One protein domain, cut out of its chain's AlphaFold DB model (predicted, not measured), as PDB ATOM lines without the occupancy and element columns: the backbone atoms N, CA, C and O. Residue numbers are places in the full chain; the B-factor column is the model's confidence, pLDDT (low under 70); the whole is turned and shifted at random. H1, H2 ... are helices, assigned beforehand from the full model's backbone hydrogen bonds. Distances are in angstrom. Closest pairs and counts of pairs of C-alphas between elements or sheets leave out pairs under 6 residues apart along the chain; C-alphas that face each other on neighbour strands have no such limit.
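AT A GLANCE: This is residues 171 to 272 of the 327 residues of a protein of Calcidiscus leptoporus (UniProt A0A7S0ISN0). Three helices, H2, H4 and H5, lie side by side in one layer with H4 in the middle, and the other face of this layer is crossed steeply by H3, over H2 and H4, and by the long H6, which packs on H4. H5 folds back along H4 as a hairpin, and the short H1 forms a corner piece at the far end, near the beginning of H2. The printed part has 102 residues with six named helices, H1 to H6 in chain order, and no named strand; its class is all helix. It is compact, with a radius of gyration of the C-alphas of 13.4 A, and flat in outline, spanning 39 by 37 by 20 A.

HOW THE PARTS SIT: H1, residues 171 to 177, touches no helix but is near H2, residues 180 to 195; their closest C-alphas, of Ile 177 and Leu 183, are 6.7 A apart. H2, with residues 187 to 190 alone, touches H3, residues 204 to 213, at a steep tilt of 67 degrees, opposite ways; the closest C-alphas, of Leu 187 and Ala 207, are 6.9 A apart. H4, residues 218 to 232, is the hub and touches four helices. It runs the same way as H2 at a shallow tilt of 4 degrees, and their closest C-alphas, of Tyr 186 and Val 218, are 6.8 A apart. H3 and H4 only just touch, with 3 pairs of C-alphas within 8 A, closest at Leu 211 and Ala 221, 6.2 A. H4 and H5, residues 236 to 245, form a helical hairpin at 21 degrees, with the closest C-alphas, of Val 230 and Leu 239, 6.2 A apart. H6, residues 251 to 270, touches H4 with 22 pairs of C-alphas within 8 A, closest at Ala 224 and Ser 257, 4.3 A; their steep tilt of 69 degrees is only just short of about perpendicular. H6 only just touches H3, with 3 pairs, and stays apart from H1 and H2. In H1, H2, H3, H4 and H5 every O i to N i+4 pair is within hydrogen-bond range; in H6, 13 of 16 are.

IN THESE COORDINATES: H1 begins at C-alpha 171 (-23.376, -17.341, 36.768). H2 is 22.5 A long from first to last C-alpha, H3 14.5 A, H4 21.3 A and H5 14.4 A. H4 begins at C-alpha 218 (-34.867, -9.063, 30.211). H6, the longest at 29.5 A, has a kink of 26 degrees near residue 259 and ends at C-alpha 270 (-42.605, -1.391, 53.728).

THE WHOLE: The two C-alphas farthest apart, of Arg 171 and Asp 237, are 40.1 A apart. The printed part has no cut and no long link; H2 to H3 is short, the others tight. The mean pLDDT of the printed part is 86.5, with residue 198 and residues 269 to 272 under 70.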
ATOM      1  N   ARG A 171     -23.689 -16.436  37.887       87.62
ATOM      2  CA  ARG A 171     -23.376 -17.341  36.768       87.62
ATOM      3  C   ARG A 171     -24.527 -17.440  35.777       87.62
ATOM      4  O   ARG A 171     -24.289 -17.532  34.577       87.62
ATOM      5  N   GLN A 172     -25.762 -17.453  36.271       86.69
ATOM      6  CA  GLN A 172     -26.931 -17.515  35.402       86.69
ATOM      7  C   GLN A 172     -27.168 -16.169  34.713       86.69
ATOM      8  O   GLN A 172     -27.380 -16.153  33.506       86.69
ATOM      9  N   ALA A 173     -27.003 -15.053  35.431       87.62
ATOM     10  CA  ALA A 173     -27.047 -13.716  34.842       87.62
ATOM     11  C   ALA A 173     -26.047 -13.566  33.683       87.62
ATOM     12  O   ALA A 173     -26.414 -13.108  32.607       87.62
ATOM     13  N   GLN A 174     -24.802 -14.019  33.866       88.38
ATOM     14  CA  GLN A 174     -23.781 -13.988  32.812       88.38
ATOM     15  C   GLN A 174     -24.154 -14.832  31.588       88.38
ATOM     16  O   GLN A 174     -23.864 -14.424  30.470       88.38
ATOM     17  N   ARG A 175     -24.799 -15.990  31.777       89.25
ATOM     18  CA  ARG A 175     -25.206 -16.871  30.670       89.25
ATOM     19  C   ARG A 175     -26.365 -16.304  29.856       89.25
ATOM     20  O   ARG A 175     -26.321 -16.365  28.637       89.25
ATOM     21  N   GLU A 176     -27.382 -15.779  30.532       89.81
ATOM     22  CA  GLU A 176     -28.643 -15.371  29.896       89.81
ATOM     23  C   GLU A 176     -28.594 -13.925  29.378       89.81
ATOM     24  O   GLU A 176     -29.116 -13.621  28.309       89.81
ATOM     25  N   ILE A 177     -27.944 -13.018  30.116       88.69
ATOM     26  CA  ILE A 177     -27.835 -11.593  29.752       88.69
ATOM     27  C   ILE A 177     -26.586 -11.346  28.892       88.69
ATOM     28  O   ILE A 177     -26.534 -10.392  28.115       88.69
ATOM     29  N   GLY A 178     -25.563 -12.195  29.028       84.00
ATOM     30  CA  GLY A 178     -24.329 -12.164  28.240       84.00
ATOM     31  C   GLY A 178     -23.340 -11.061  28.632       84.00
ATOM     32  O   GLY A 178     -22.135 -11.294  28.632       84.00
ATOM     33  N   SER A 179     -23.817  -9.865  28.997       87.50
ATOM     34  CA  SER A 179     -22.962  -8.708  29.293       87.50
ATOM     35  C   SER A 179     -23.435  -7.889  30.493       87.50
ATOM     36  O   SER A 179     -24.628  -7.782  30.783       87.50
ATOM     37  N   ARG A 180     -22.480  -7.243  31.174       87.69
ATOM     38  CA  ARG A 180     -22.769  -6.274  32.242       87.69
ATOM     39  C   ARG A 180     -23.564  -5.076  31.718       87.69
ATOM     40  O   ARG A 180     -24.452  -4.592  32.408       87.69
ATOM     41  N   GLU A 181     -23.274  -4.618  30.505       90.12
ATOM     42  CA  GLU A 181     -23.961  -3.477  29.892       90.12
ATOM     43  C   GLU A 181     -25.452  -3.738  29.689       90.12
ATOM     44  O   GLU A 181     -26.267  -2.866  29.967       90.12
ATOM     45  N   ALA A 182     -25.834  -4.941  29.254       88.75
ATOM     46  CA  ALA A 182     -27.243  -5.287  29.086       88.75
ATOM     47  C   ALA A 182     -28.000  -5.321  30.427       88.75
ATOM     48  O   ALA A 182     -29.164  -4.920  30.478       88.75
ATOM     49  N   LEU A 183     -27.339  -5.725  31.519       91.12
ATOM     50  CA  LEU A 183     -27.906  -5.632  32.867       91.12
ATOM     51  C   LEU A 183     -28.094  -4.170  33.301       91.12
ATOM     52  O   LEU A 183     -29.144  -3.827  33.833       91.12
ATOM     53  N   LEU A 184     -27.110  -3.303  33.045       92.69
ATOM     54  CA  LEU A 184     -27.213  -1.876  33.366       92.69
ATOM     55  C   LEU A 184     -28.336  -1.196  32.572       92.69
ATOM     56  O   LEU A 184     -29.162  -0.518  33.171       92.69
ATOM     57  N   ARG A 185     -28.451  -1.473  31.266       94.31
ATOM     58  CA  ARG A 185     -29.558  -0.967  30.432       94.31
ATOM     59  C   ARG A 185     -30.923  -1.428  30.945       94.31
ATOM     60  O   ARG A 185     -31.890  -0.676  30.886       94.31
ATOM     61  N   TYR A 186     -31.019  -2.657  31.460       94.19
ATOM     62  CA  TYR A 186     -32.239  -3.131  32.115       94.19
ATOM     63  C   TYR A 186     -32.572  -2.299  33.360       94.19
ATOM     64  O   TYR A 186     -33.706  -1.848  33.501       94.19
ATOM     65  N   LEU A 187     -31.595  -2.065  34.241       95.06
ATOM     66  CA  LEU A 187     -31.795  -1.280  35.463       95.06
ATOM     67  C   LEU A 187     -32.164   0.177  35.160       95.06
ATOM     68  O   LEU A 187     -33.090   0.706  35.775       95.06
ATOM     69  N   GLU A 188     -31.497   0.795  34.185       94.62
ATOM     70  CA  GLU A 188     -31.822   2.134  33.686       94.62
ATOM     71  C   GLU A 188     -33.255   2.188  33.157       94.62
ATOM     72  O   GLU A 188     -34.027   3.061  33.548       94.62
ATOM     73  N   ARG A 189     -33.661   1.195  32.360       94.38
ATOM     74  CA  ARG A 189     -35.019   1.147  31.818       94.38
ATOM     75  C   ARG A 189     -36.083   0.983  32.903       94.38
ATOM     76  O   ARG A 189     -37.124   1.631  32.841       94.38
ATOM     77  N   VAL A 190     -35.836   0.151  33.917       94.19
ATOM     78  CA  VAL A 190     -36.734   0.030  35.082       94.19
ATOM     79  C   VAL A 190     -36.834   1.365  35.820       94.19
ATOM     80  O   VAL A 190     -37.932   1.781  36.190       94.19
ATOM     81  N   LYS A 191     -35.706   2.059  36.004       93.31
ATOM     82  CA  LYS A 191     -35.664   3.375  36.644       93.31
ATOM     83  C   LYS A 191     -36.482   4.408  35.873       93.31
ATOM     84  O   LYS A 191     -37.240   5.137  36.498       93.31
ATOM     85  N   GLU A 192     -36.382   4.449  34.548       92.69
ATOM     86  CA  GLU A 192     -37.194   5.334  33.701       92.69
ATOM     87  C   GLU A 192     -38.695   5.047  33.826       92.69
ATOM     88  O   GLU A 192     -39.497   5.966  34.004       92.69
ATOM     89  N   LEU A 193     -39.077   3.767  33.764       90.12
ATOM     90  CA  LEU A 193     -40.477   3.344  33.838       90.12
ATOM     91  C   LEU A 193     -41.115   3.686  35.188       90.12
ATOM     92  O   LEU A 193     -42.265   4.128  35.227       90.12
ATOM     93  N   LEU A 194     -40.363   3.516  36.279       89.38
ATOM     94  CA  LEU A 194     -40.810   3.886  37.621       89.38
ATOM     95  C   LEU A 194     -40.747   5.397  37.854       89.38
ATOM     96  O   LEU A 194     -41.654   5.931  38.469       89.38
ATOM     97  N   ALA A 195     -39.765   6.121  37.309       85.56
ATOM     98  CA  ALA A 195     -39.698   7.582  37.428       85.56
ATOM     99  C   ALA A 195     -40.883   8.292  36.751       85.56
ATOM    100  O   ALA A 195     -41.303   9.362  37.192       85.56
ATOM    101  N   ALA A 196     -41.450   7.688  35.702       79.38
ATOM    102  CA  ALA A 196     -42.700   8.150  35.105       79.38
ATOM    103  C   ALA A 196     -43.906   8.008  36.058       79.38
ATOM    104  O   ALA A 196     -44.932   8.656  35.844       79.38
ATOM    105  N   ASP A 197     -43.798   7.180  37.100       75.56
ATOM    106  CA  ASP A 197     -44.813   6.970  38.124       75.56
ATOM    107  C   ASP A 197     -44.412   7.603  39.462       75.56
ATOM    108  O   ASP A 197     -43.596   7.075  40.212       75.56
ATOM    109  N   ARG A 198     -45.038   8.724  39.834       67.94
ATOM    110  CA  ARG A 198     -44.754   9.382  41.128       67.94
ATOM    111  C   ARG A 198     -45.118   8.525  42.345       67.94
ATOM    112  O   ARG A 198     -44.782   8.894  43.464       67.94
ATOM    113  N   THR A 199     -45.838   7.424  42.142       74.44
ATOM    114  CA  THR A 199     -46.304   6.546  43.219       74.44
ATOM    115  C   THR A 199     -45.277   5.492  43.628       74.44
ATOM    116  O   THR A 199     -45.355   4.976  44.745       74.44
ATOM    117  N   HIS A 200     -44.315   5.163  42.762       79.00
ATOM    118  CA  HIS A 200     -43.381   4.064  42.980       79.00
ATOM    119  C   HIS A 200     -41.935   4.550  42.895       79.00
ATOM    120  O   HIS A 200     -41.450   4.932  41.835       79.00
ATOM    121  N   GLU A 201     -41.215   4.487  44.012       80.62
ATOM    122  CA  GLU A 201     -39.780   4.754  44.014       80.62
ATOM    123  C   GLU A 201     -38.995   3.588  43.405       80.62
ATOM    124  O   GLU A 201     -39.314   2.413  43.611       80.62
ATOM    125  N   TYR A 202     -37.928   3.922  42.684       86.06
ATOM    126  CA  TYR A 202     -36.994   2.934  42.162       86.06
ATOM    127  C   TYR A 202     -36.224   2.248  43.298       86.06
ATOM    128  O   TYR A 202     -35.683   2.905  44.189       86.06
ATOM    129  N   ASP A 203     -36.145   0.922  43.228       87.75
ATOM    130  CA  ASP A 203     -35.344   0.087  44.117       87.75
ATOM    131  C   ASP A 203     -34.567  -0.932  43.272       87.75
ATOM    132  O   ASP A 203     -35.155  -1.768  42.575       87.75
ATOM    133  N   GLU A 204     -33.239  -0.826  43.297       89.94
ATOM    134  CA  GLU A 204     -32.342  -1.671  42.507       89.94
ATOM    135  C   GLU A 204     -32.418  -3.138  42.944       89.94
ATOM    136  O   GLU A 204     -32.429  -4.042  42.102       89.94
ATOM    137  N   GLU A 205     -32.549  -3.396  44.247       88.75
ATOM    138  CA  GLU A 205     -32.611  -4.755  44.776       88.75
ATOM    139  C   GLU A 205     -33.888  -5.456  44.304       88.75
ATOM    140  O   GLU A 205     -33.856  -6.607  43.860       88.75
ATOM    141  N   MET A 206     -35.016  -4.741  44.323       90.38
ATOM    142  CA  MET A 206     -36.276  -5.237  43.774       90.38
ATOM    143  C   MET A 206     -36.144  -5.576  42.284       90.38
ATOM    144  O   MET A 206     -36.629  -6.630  41.856       90.38
ATOM    145  N   ALA A 207     -35.498  -4.714  41.495       91.88
ATOM    146  CA  ALA A 207     -35.314  -4.941  40.063       91.88
ATOM    147  C   ALA A 207     -34.477  -6.203  39.795       91.88
ATOM    148  O   ALA A 207     -34.872  -7.054  38.997       91.88
ATOM    149  N   LEU A 208     -33.367  -6.382  40.514       92.62
ATOM    150  CA  LEU A 208     -32.497  -7.556  40.374       92.62
ATOM    151  C   LEU A 208     -33.175  -8.857  40.823       92.62
ATOM    152  O   LEU A 208     -33.061  -9.875  40.134       92.62
ATOM    153  N   ARG A 209     -33.915  -8.826  41.938       90.88
ATOM    154  CA  ARG A 209     -34.704  -9.974  42.414       90.88
ATOM    155  C   ARG A 209     -35.762 -10.375  41.395       90.88
ATOM    156  O   ARG A 209     -35.903 -11.550  41.069       90.88
ATOM    157  N   THR A 210     -36.468  -9.391  40.843       91.44
ATOM    158  CA  THR A 210     -37.496  -9.649  39.833       91.44
ATOM    159  C   THR A 210     -36.869 -10.257  38.583       91.44
ATOM    160  O   THR A 210     -37.348 -11.273  38.089       91.44
ATOM    161  N   LEU A 211     -35.735  -9.728  38.119       93.06
ATOM    162  CA  LEU A 211     -35.009 -10.291  36.982       93.06
ATOM    163  C   LEU A 211     -34.634 -11.768  37.187       93.06
ATOM    164  O   LEU A 211     -34.730 -12.556  36.245       93.06
ATOM    165  N   GLN A 212     -34.263 -12.172  38.403       91.88
ATOM    166  CA  GLN A 212     -34.016 -13.578  38.709       91.88
ATOM    167  C   GLN A 212     -35.295 -14.430  38.667       91.88
ATOM    168  O   GLN A 212     -35.249 -15.544  38.141       91.88
ATOM    169  N   GLU A 213     -36.430 -13.939  39.172       90.94
ATOM    170  CA  GLU A 213     -37.723 -14.645  39.072       90.94
ATOM    171  C   GLU A 213     -38.111 -14.890  37.599       90.94
ATOM    172  O   GLU A 213     -38.651 -15.942  37.253       90.94
ATOM    173  N   PHE A 214     -37.706 -13.982  36.704       91.44
ATOM    174  CA  PHE A 214     -37.796 -14.129  35.246       91.44
ATOM    175  C   PHE A 214     -36.667 -14.959  34.615       91.44
ATOM    176  O   PHE A 214     -36.520 -14.965  33.392       91.44
ATOM    177  N   LYS A 215     -35.861 -15.664  35.416       90.94
ATOM    178  CA  LYS A 215     -34.696 -16.447  34.972       90.94
ATOM    179  C   LYS A 215     -33.739 -15.640  34.093       90.94
ATOM    180  O   LYS A 215     -33.145 -16.192  33.176       90.94
ATOM    181  N   TYR A 216     -33.579 -14.353  34.394       91.75
ATOM    182  CA  TYR A 216     -32.724 -13.406  33.675       91.75
ATOM    183  C   TYR A 216     -33.184 -13.036  32.258       91.75
ATOM    184  O   TYR A 216     -32.450 -12.383  31.515       91.75
ATOM    185  N   CYS A 217     -34.430 -13.351  31.900       90.38
ATOM    186  CA  CYS A 217     -35.036 -12.899  30.655       90.38
ATOM    187  C   CYS A 217     -35.453 -11.419  30.759       90.38
ATOM    188  O   CYS A 217     -36.492 -11.088  31.333       90.38
ATOM    189  N   VAL A 218     -34.668 -10.526  30.147       92.00
ATOM    190  CA  VAL A 218     -34.867  -9.063  30.211       92.00
ATOM    191  C   VAL A 218     -36.187  -8.610  29.577       92.00
ATOM    192  O   VAL A 218     -36.938  -7.854  30.193       92.00
ATOM    193  N   LYS A 219     -36.503  -9.071  28.355       90.75
ATOM    194  CA  LYS A 219     -37.706  -8.610  27.629       90.75
ATOM    195  C   LYS A 219     -39.007  -8.936  28.382       90.75
ATOM    196  O   LYS A 219     -39.781  -8.007  28.601       90.75
ATOM    197  N   PRO A 220     -39.243 -10.184  28.843       90.81
ATOM    198  CA  PRO A 220     -40.441 -10.506  29.620       90.81
ATOM    199  C   PRO A 220     -40.533  -9.730  30.937       90.81
ATOM    200  O   PRO A 220     -41.624  -9.317  31.317       90.81
ATOM    201  N   ALA A 221     -39.400  -9.502  31.614       92.06
ATOM    202  CA  ALA A 221     -39.374  -8.757  32.869       92.06
ATOM    203  C   ALA A 221     -39.802  -7.291  32.680       92.06
ATOM    204  O   ALA A 221     -40.569  -6.776  33.493       92.06
ATOM    205  N   LEU A 222     -39.344  -6.631  31.609       93.25
ATOM    206  CA  LEU A 222     -39.733  -5.255  31.279       93.25
ATOM    207  C   LEU A 222     -41.182  -5.164  30.791       93.25
ATOM    208  O   LEU A 222     -41.924  -4.309  31.260       93.25
ATOM    209  N   GLN A 223     -41.615  -6.079  29.919       91.69
ATOM    210  CA  GLN A 223     -43.002  -6.119  29.437       91.69
ATOM    211  C   GLN A 223     -43.996  -6.324  30.585       91.69
ATOM    212  O   GLN A 223     -45.042  -5.682  30.622       91.69
ATOM    213  N   ALA A 224     -43.665  -7.186  31.550       92.12
ATOM    214  CA  ALA A 224     -44.477  -7.390  32.745       92.12
ATOM    215  C   ALA A 224     -44.561  -6.131  33.627       92.12
ATOM    216  O   ALA A 224     -45.619  -5.865  34.199       92.12
ATOM    217  N   LEU A 225     -43.472  -5.357  33.728       92.69
ATOM    218  CA  LEU A 225     -43.449  -4.088  34.457       92.69
ATOM    219  C   LEU A 225     -44.323  -3.036  33.768       92.69
ATOM    220  O   LEU A 225     -45.198  -2.463  34.411       92.69
ATOM    221  N   GLU A 226     -44.120  -2.812  32.467       90.81
ATOM    222  CA  GLU A 226     -44.900  -1.852  31.673       90.81
ATOM    223  C   GLU A 226     -46.396  -2.178  31.748       90.81
ATOM    224  O   GLU A 226     -47.217  -1.309  32.050       90.81
ATOM    225  N   PHE A 227     -46.746  -3.456  31.584       89.69
ATOM    226  CA  PHE A 227     -48.122  -3.925  31.693       89.69
ATOM    227  C   PHE A 227     -48.706  -3.698  33.096       89.69
ATOM    228  O   PHE A 227     -49.833  -3.221  33.230       89.69
ATOM    229  N   GLY A 228     -47.941  -4.016  34.145       88.38
ATOM    230  CA  GLY A 228     -48.362  -3.836  35.535       88.38
ATOM    231  C   GLY A 228     -48.591  -2.372  35.906       88.38
ATOM    232  O   GLY A 228     -49.596  -2.057  36.541       88.38
ATOM    233  N   LEU A 229     -47.709  -1.469  35.471       89.06
ATOM    234  CA  LEU A 229     -47.842  -0.030  35.719       89.06
ATOM    235  C   LEU A 229     -49.072   0.553  35.016       89.06
ATOM    236  O   LEU A 229     -49.866   1.250  35.644       89.06
ATOM    237  N   VAL A 230     -49.281   0.238  33.734       88.62
ATOM    238  CA  VAL A 230     -50.454   0.721  32.981       88.62
ATOM    239  C   VAL A 230     -51.757   0.193  33.586       88.62
ATOM    240  O   VAL A 230     -52.726   0.947  33.714       88.62
ATOM    241  N   TRP A 231     -51.770  -1.071  34.024       86.38
ATOM    242  CA  TRP A 231     -52.909  -1.659  34.731       86.38
ATOM    243  C   TRP A 231     -53.218  -0.923  36.041       86.38
ATOM    244  O   TRP A 231     -54.365  -0.545  36.268       86.38
ATOM    245  N   MET A 232     -52.209  -0.668  36.883       84.31
ATOM    246  CA  MET A 232     -52.391   0.052  38.153       84.31
ATOM    247  C   MET A 232     -52.861   1.501  37.962       84.31
ATOM    248  O   MET A 232     -53.574   2.025  38.812       84.31
ATOM    249  N   ARG A 233     -52.524   2.135  36.832       84.38
ATOM    250  CA  ARG A 233     -52.990   3.485  36.471       84.38
ATOM    251  C   ARG A 233     -54.431   3.533  35.954       84.38
ATOM    252  O   ARG A 233     -54.946   4.626  35.743       84.38
ATOM    253  N   GLY A 234     -55.060   2.386  35.685       82.50
ATOM    254  CA  GLY A 234     -56.417   2.321  35.130       82.50
ATOM    255  C   GLY A 234     -56.537   2.803  33.676       82.50
ATOM    256  O   GLY A 234     -57.634   3.123  33.226       82.50
ATOM    257  N   ARG A 235     -55.431   2.871  32.918       85.12
ATOM    258  CA  ARG A 235     -55.441   3.323  31.514       85.12
ATOM    259  C   ARG A 235     -55.713   2.161  30.564       85.12
ATOM    260  O   ARG A 235     -54.797   1.558  30.006       85.12
ATOM    261  N   HIS A 236     -56.987   1.830  30.393       84.25
ATOM    262  CA  HIS A 236     -57.407   0.666  29.608       84.25
ATOM    263  C   HIS A 236     -57.082   0.765  28.108       84.25
ATOM    264  O   HIS A 236     -56.809  -0.267  27.493       84.25
ATOM    265  N   ASP A 237     -57.021   1.974  27.543       85.75
ATOM    266  CA  ASP A 237     -56.691   2.187  26.127       85.75
ATOM    267  C   ASP A 237     -55.219   1.867  25.828       85.75
ATOM    268  O   ASP A 237     -54.909   1.080  24.931       85.75
ATOM    269  N   GLU A 238     -54.297   2.384  26.648       84.94
ATOM    270  CA  GLU A 238     -52.868   2.045  26.574       84.94
ATOM    271  C   GLU A 238     -52.663   0.536  26.780       84.94
ATOM    272  O   GLU A 238     -51.898  -0.108  26.058       84.94
ATOM    273  N   LEU A 239     -53.417  -0.069  27.700       86.12
ATOM    274  CA  LEU A 239     -53.355  -1.505  27.950       86.12
ATOM    275  C   LEU A 239     -53.810  -2.336  26.737       86.12
ATOM    276  O   LEU A 239     -53.237  -3.392  26.462       86.12
ATOM    277  N   ALA A 240     -54.820  -1.870  25.999       83.50
ATOM    278  CA  ALA A 240     -55.274  -2.508  24.767       83.50
ATOM    279  C   ALA A 240     -54.210  -2.421  23.661       83.50
ATOM    280  O   ALA A 240     -53.946  -3.424  22.993       83.50
ATOM    281  N   THR A 241     -53.536  -1.274  23.518       87.19
ATOM    282  CA  THR A 241     -52.430  -1.127  22.554       87.19
ATOM    283  C   THR A 241     -51.245  -2.034  22.893       87.19
ATOM    284  O   THR A 241     -50.719  -2.715  22.012       87.19
ATOM    285  N   LEU A 242     -50.889  -2.147  24.178       85.44
ATOM    286  CA  LEU A 242     -49.842  -3.059  24.637       85.44
ATOM    287  C   LEU A 242     -50.194  -4.520  24.347       85.44
ATOM    288  O   LEU A 242     -49.354  -5.250  23.822       85.44
ATOM    289  N   ARG A 243     -51.442  -4.943  24.595       86.44
ATOM    290  CA  ARG A 243     -51.916  -6.287  24.215       86.44
ATOM    291  C   ARG A 243     -51.808  -6.541  22.712       86.44
ATOM    292  O   ARG A 243     -51.428  -7.642  22.332       86.44
ATOM    293  N   GLY A 244     -52.109  -5.542  21.880       80.44
ATOM    294  CA  GLY A 244     -51.993  -5.636  20.420       80.44
ATOM    295  C   GLY A 244     -50.550  -5.723  19.911       80.44
ATOM    296  O   GLY A 244     -50.301  -6.338  18.880       80.44
ATOM    297  N   SER A 245     -49.594  -5.142  20.643       82.69
ATOM    298  CA  SER A 245     -48.165  -5.154  20.288       82.69
ATOM    299  C   SER A 245     -47.435  -6.463  20.627       82.69
ATOM    300  O   SER A 245     -46.341  -6.717  20.122       82.69
ATOM    301  N   LEU A 246     -48.024  -7.297  21.488       85.12
ATOM    302  CA  LEU A 246     -47.425  -8.534  21.984       85.12
ATOM    303  C   LEU A 246     -47.910  -9.742  21.175       85.12
ATOM    304  O   LEU A 246     -49.101  -9.898  20.913       85.12
ATOM    305  N   SER A 247     -46.987 -10.640  20.825       80.38
ATOM    306  CA  SER A 247     -47.259 -11.794  19.953       80.38
ATOM    307  C   SER A 247     -48.282 -12.790  20.515       80.38
ATOM    308  O   SER A 247     -48.895 -13.533  19.756       80.38
ATOM    309  N   ASP A 248     -48.487 -12.808  21.831       83.31
ATOM    310  CA  ASP A 248     -49.427 -13.681  22.539       83.31
ATOM    311  C   ASP A 248     -50.706 -12.955  23.000       83.31
ATOM    312  O   ASP A 248     -51.452 -13.464  23.847       83.31
ATOM    313  N   GLY A 249     -50.947 -11.741  22.495       79.56
ATOM    314  CA  GLY A 249     -52.052 -10.890  22.932       79.56
ATOM    315  C   GLY A 249     -51.890 -10.359  24.362       79.56
ATOM    316  O   GLY A 249     -52.878 -10.001  25.005       79.56
ATOM    317  N   GLY A 250     -50.667 -10.367  24.905       81.44
ATOM    318  CA  GLY A 250     -50.342  -9.863  26.240       81.44
ATOM    319  C   GLY A 250     -50.736 -10.786  27.392       81.44
ATOM    320  O   GLY A 250     -50.754 -10.351  28.544       81.44
ATOM    321  N   ARG A 251     -51.051 -12.058  27.118       85.19
ATOM    322  CA  ARG A 251     -51.438 -13.034  28.152       85.19
ATOM    323  C   ARG A 251     -50.296 -13.317  29.126       85.19
ATOM    324  O   ARG A 251     -50.511 -13.290  30.336       85.19
ATOM    325  N   SER A 252     -49.089 -13.556  28.618       85.88
ATOM    326  CA  SER A 252     -47.903 -13.779  29.451       85.88
ATOM    327  C   SER A 252     -47.540 -12.529  30.247       85.88
ATOM    328  O   SER A 252     -47.306 -12.633  31.448       85.88
ATOM    329  N   ALA A 253     -47.569 -11.349  29.623       85.44
ATOM    330  CA  ALA A 253     -47.300 -10.078  30.290       85.44
ATOM    331  C   ALA A 253     -48.292  -9.807  31.432       85.44
ATOM    332  O   ALA A 253     -47.866  -9.425  32.518       85.44
ATOM    333  N   LEU A 254     -49.585 -10.096  31.240       86.69
ATOM    334  CA  LEU A 254     -50.602  -9.989  32.289       86.69
ATOM    335  C   LEU A 254     -50.294 -10.904  33.481       86.69
ATOM    336  O   LEU A 254     -50.253 -10.431  34.614       86.69
ATOM    337  N   VAL A 255     -50.048 -12.196  33.248       87.81
ATOM    338  CA  VAL A 255     -49.750 -13.153  34.332       87.81
ATOM    339  C   VAL A 255     -48.479 -12.747  35.077       87.81
ATOM    340  O   VAL A 255     -48.439 -12.732  36.306       87.81
ATOM    341  N   ASN A 256     -47.457 -12.351  34.329       90.62
ATOM    342  CA  ASN A 256     -46.164 -11.962  34.864       90.62
ATOM    343  C   ASN A 256     -46.196 -10.603  35.581       90.62
ATOM    344  O   ASN A 256     -45.423 -10.386  36.512       90.62
ATOM    345  N   SER A 257     -47.113  -9.703  35.213       90.00
ATOM    346  CA  SER A 257     -47.285  -8.405  35.881       90.00
ATOM    347  C   SER A 257     -47.693  -8.545  37.353       90.00
ATOM    348  O   SER A 257     -47.409  -7.662  38.165       90.00
ATOM    349  N   ILE A 258     -48.281  -9.685  37.739       89.38
ATOM    350  CA  ILE A 258     -48.616 -10.001  39.136       89.38
ATOM    351  C   ILE A 258     -47.357  -9.998  40.014       89.38
ATOM    352  O   ILE A 258     -47.410  -9.582  41.170       89.38
ATOM    353  N   VAL A 259     -46.212 -10.428  39.476       89.62
ATOM    354  CA  VAL A 259     -44.934 -10.414  40.200       89.62
ATOM    355  C   VAL A 259     -44.547  -8.979  40.550       89.62
ATOM    356  O   VAL A 259     -44.363  -8.653  41.721       89.62
ATOM    357  N   TRP A 260     -44.508  -8.101  39.546       90.75
ATOM    358  CA  TRP A 260     -44.160  -6.695  39.731       90.75
ATOM    359  C   TRP A 260     -45.137  -5.961  40.643       90.75
ATOM    360  O   TRP A 260     -44.708  -5.297  41.579       90.75
ATOM    361  N   THR A 261     -46.444  -6.117  40.433       87.62
ATOM    362  CA  THR A 261     -47.466  -5.454  41.264       87.62
ATOM    363  C   THR A 261     -47.385  -5.879  42.734       87.62
ATOM    364  O   THR A 261     -47.494  -5.037  43.626       87.62
ATOM    365  N   ARG A 262     -47.104  -7.158  43.022       87.31
ATOM    366  CA  ARG A 262     -46.855  -7.636  44.396       87.31
ATOM    367  C   ARG A 262     -45.600  -7.024  45.012       87.31
ATOM    368  O   ARG A 262     -45.632  -6.634  46.173       87.31
ATOM    369  N   LYS A 263     -44.499  -6.930  44.265       86.44
ATOM    370  CA  LYS A 263     -43.252  -6.335  44.775       86.44
ATOM    371  C   LYS A 263     -43.403  -4.833  44.995       86.44
ATOM    372  O   LYS A 263     -43.027  -4.345  46.051       86.44
ATOM    373  N   LEU A 264     -44.017  -4.123  44.052       85.50
ATOM    374  CA  LEU A 264     -44.256  -2.685  44.144       85.50
ATOM    375  C   LEU A 264     -45.183  -2.334  45.309       85.50
ATOM    376  O   LEU A 264     -44.879  -1.417  46.065       85.50
ATOM    377  N   SER A 265     -46.261  -3.097  45.512       81.94
ATOM    378  CA  SER A 265     -47.133  -2.923  46.682       81.94
ATOM    379  C   SER A 265     -46.423  -3.271  47.992       81.94
ATOM    380  O   SER A 265     -46.566  -2.540  48.966       81.94
ATOM    381  N   ALA A 266     -45.605  -4.328  48.031       78.44
ATOM    382  CA  ALA A 266     -44.809  -4.666  49.210       78.44
ATOM    383  C   ALA A 266     -43.777  -3.579  49.550       78.44
ATOM    384  O   ALA A 266     -43.641  -3.219  50.715       78.44
ATOM    385  N   VAL A 267     -43.092  -3.017  48.549       76.12
ATOM    386  CA  VAL A 267     -42.155  -1.898  48.729       76.12
ATOM    387  C   VAL A 267     -42.897  -0.645  49.181       76.12
ATOM    388  O   VAL A 267     -42.432   0.012  50.101       76.12
ATOM    389  N   GLN A 268     -44.066  -0.334  48.621       73.31
ATOM    390  CA  GLN A 268     -44.899   0.778  49.097       73.31
ATOM    391  C   GLN A 268     -45.399   0.578  50.533       73.31
ATOM    392  O   GLN A 268     -45.481   1.541  51.289       73.31
ATOM    393  N   LEU A 269     -45.735  -0.653  50.924       67.88
ATOM    394  CA  LEU A 269     -46.152  -0.974  52.289       67.88
ATOM    395  C   LEU A 269     -44.979  -0.871  53.272       67.88
ATOM    396  O   LEU A 269     -45.123  -0.242  54.317       67.88
ATOM    397  N   ALA A 270     -43.823  -1.436  52.918       64.62
ATOM    398  CA  ALA A 270     -42.605  -1.391  53.728       64.62
ATOM    399  C   ALA A 270     -42.038   0.033  53.834       64.62
ATOM    400  O   ALA A 270     -41.608   0.466  54.899       64.62
ATOM    401  N   LYS A 271     -42.096   0.789  52.736       63.12
ATOM    402  CA  LYS A 271     -41.739   2.207  52.666       63.12
ATOM    403  C   LYS A 271     -42.957   3.107  52.842       63.12
ATOM    404  O   LYS A 271     -42.931   4.214  52.309       63.12
ATOM    405  N   ARG A 272     -44.009   2.672  53.564       63.22
ATOM    406  CA  ARG A 272     -45.122   3.558  53.956       63.22
ATOM    407  C   ARG A 272     -44.488   4.844  54.445       63.22
ATOM    408  O   ARG A 272     -43.768   4.808  55.446       63.22
TER     409      ARG A 272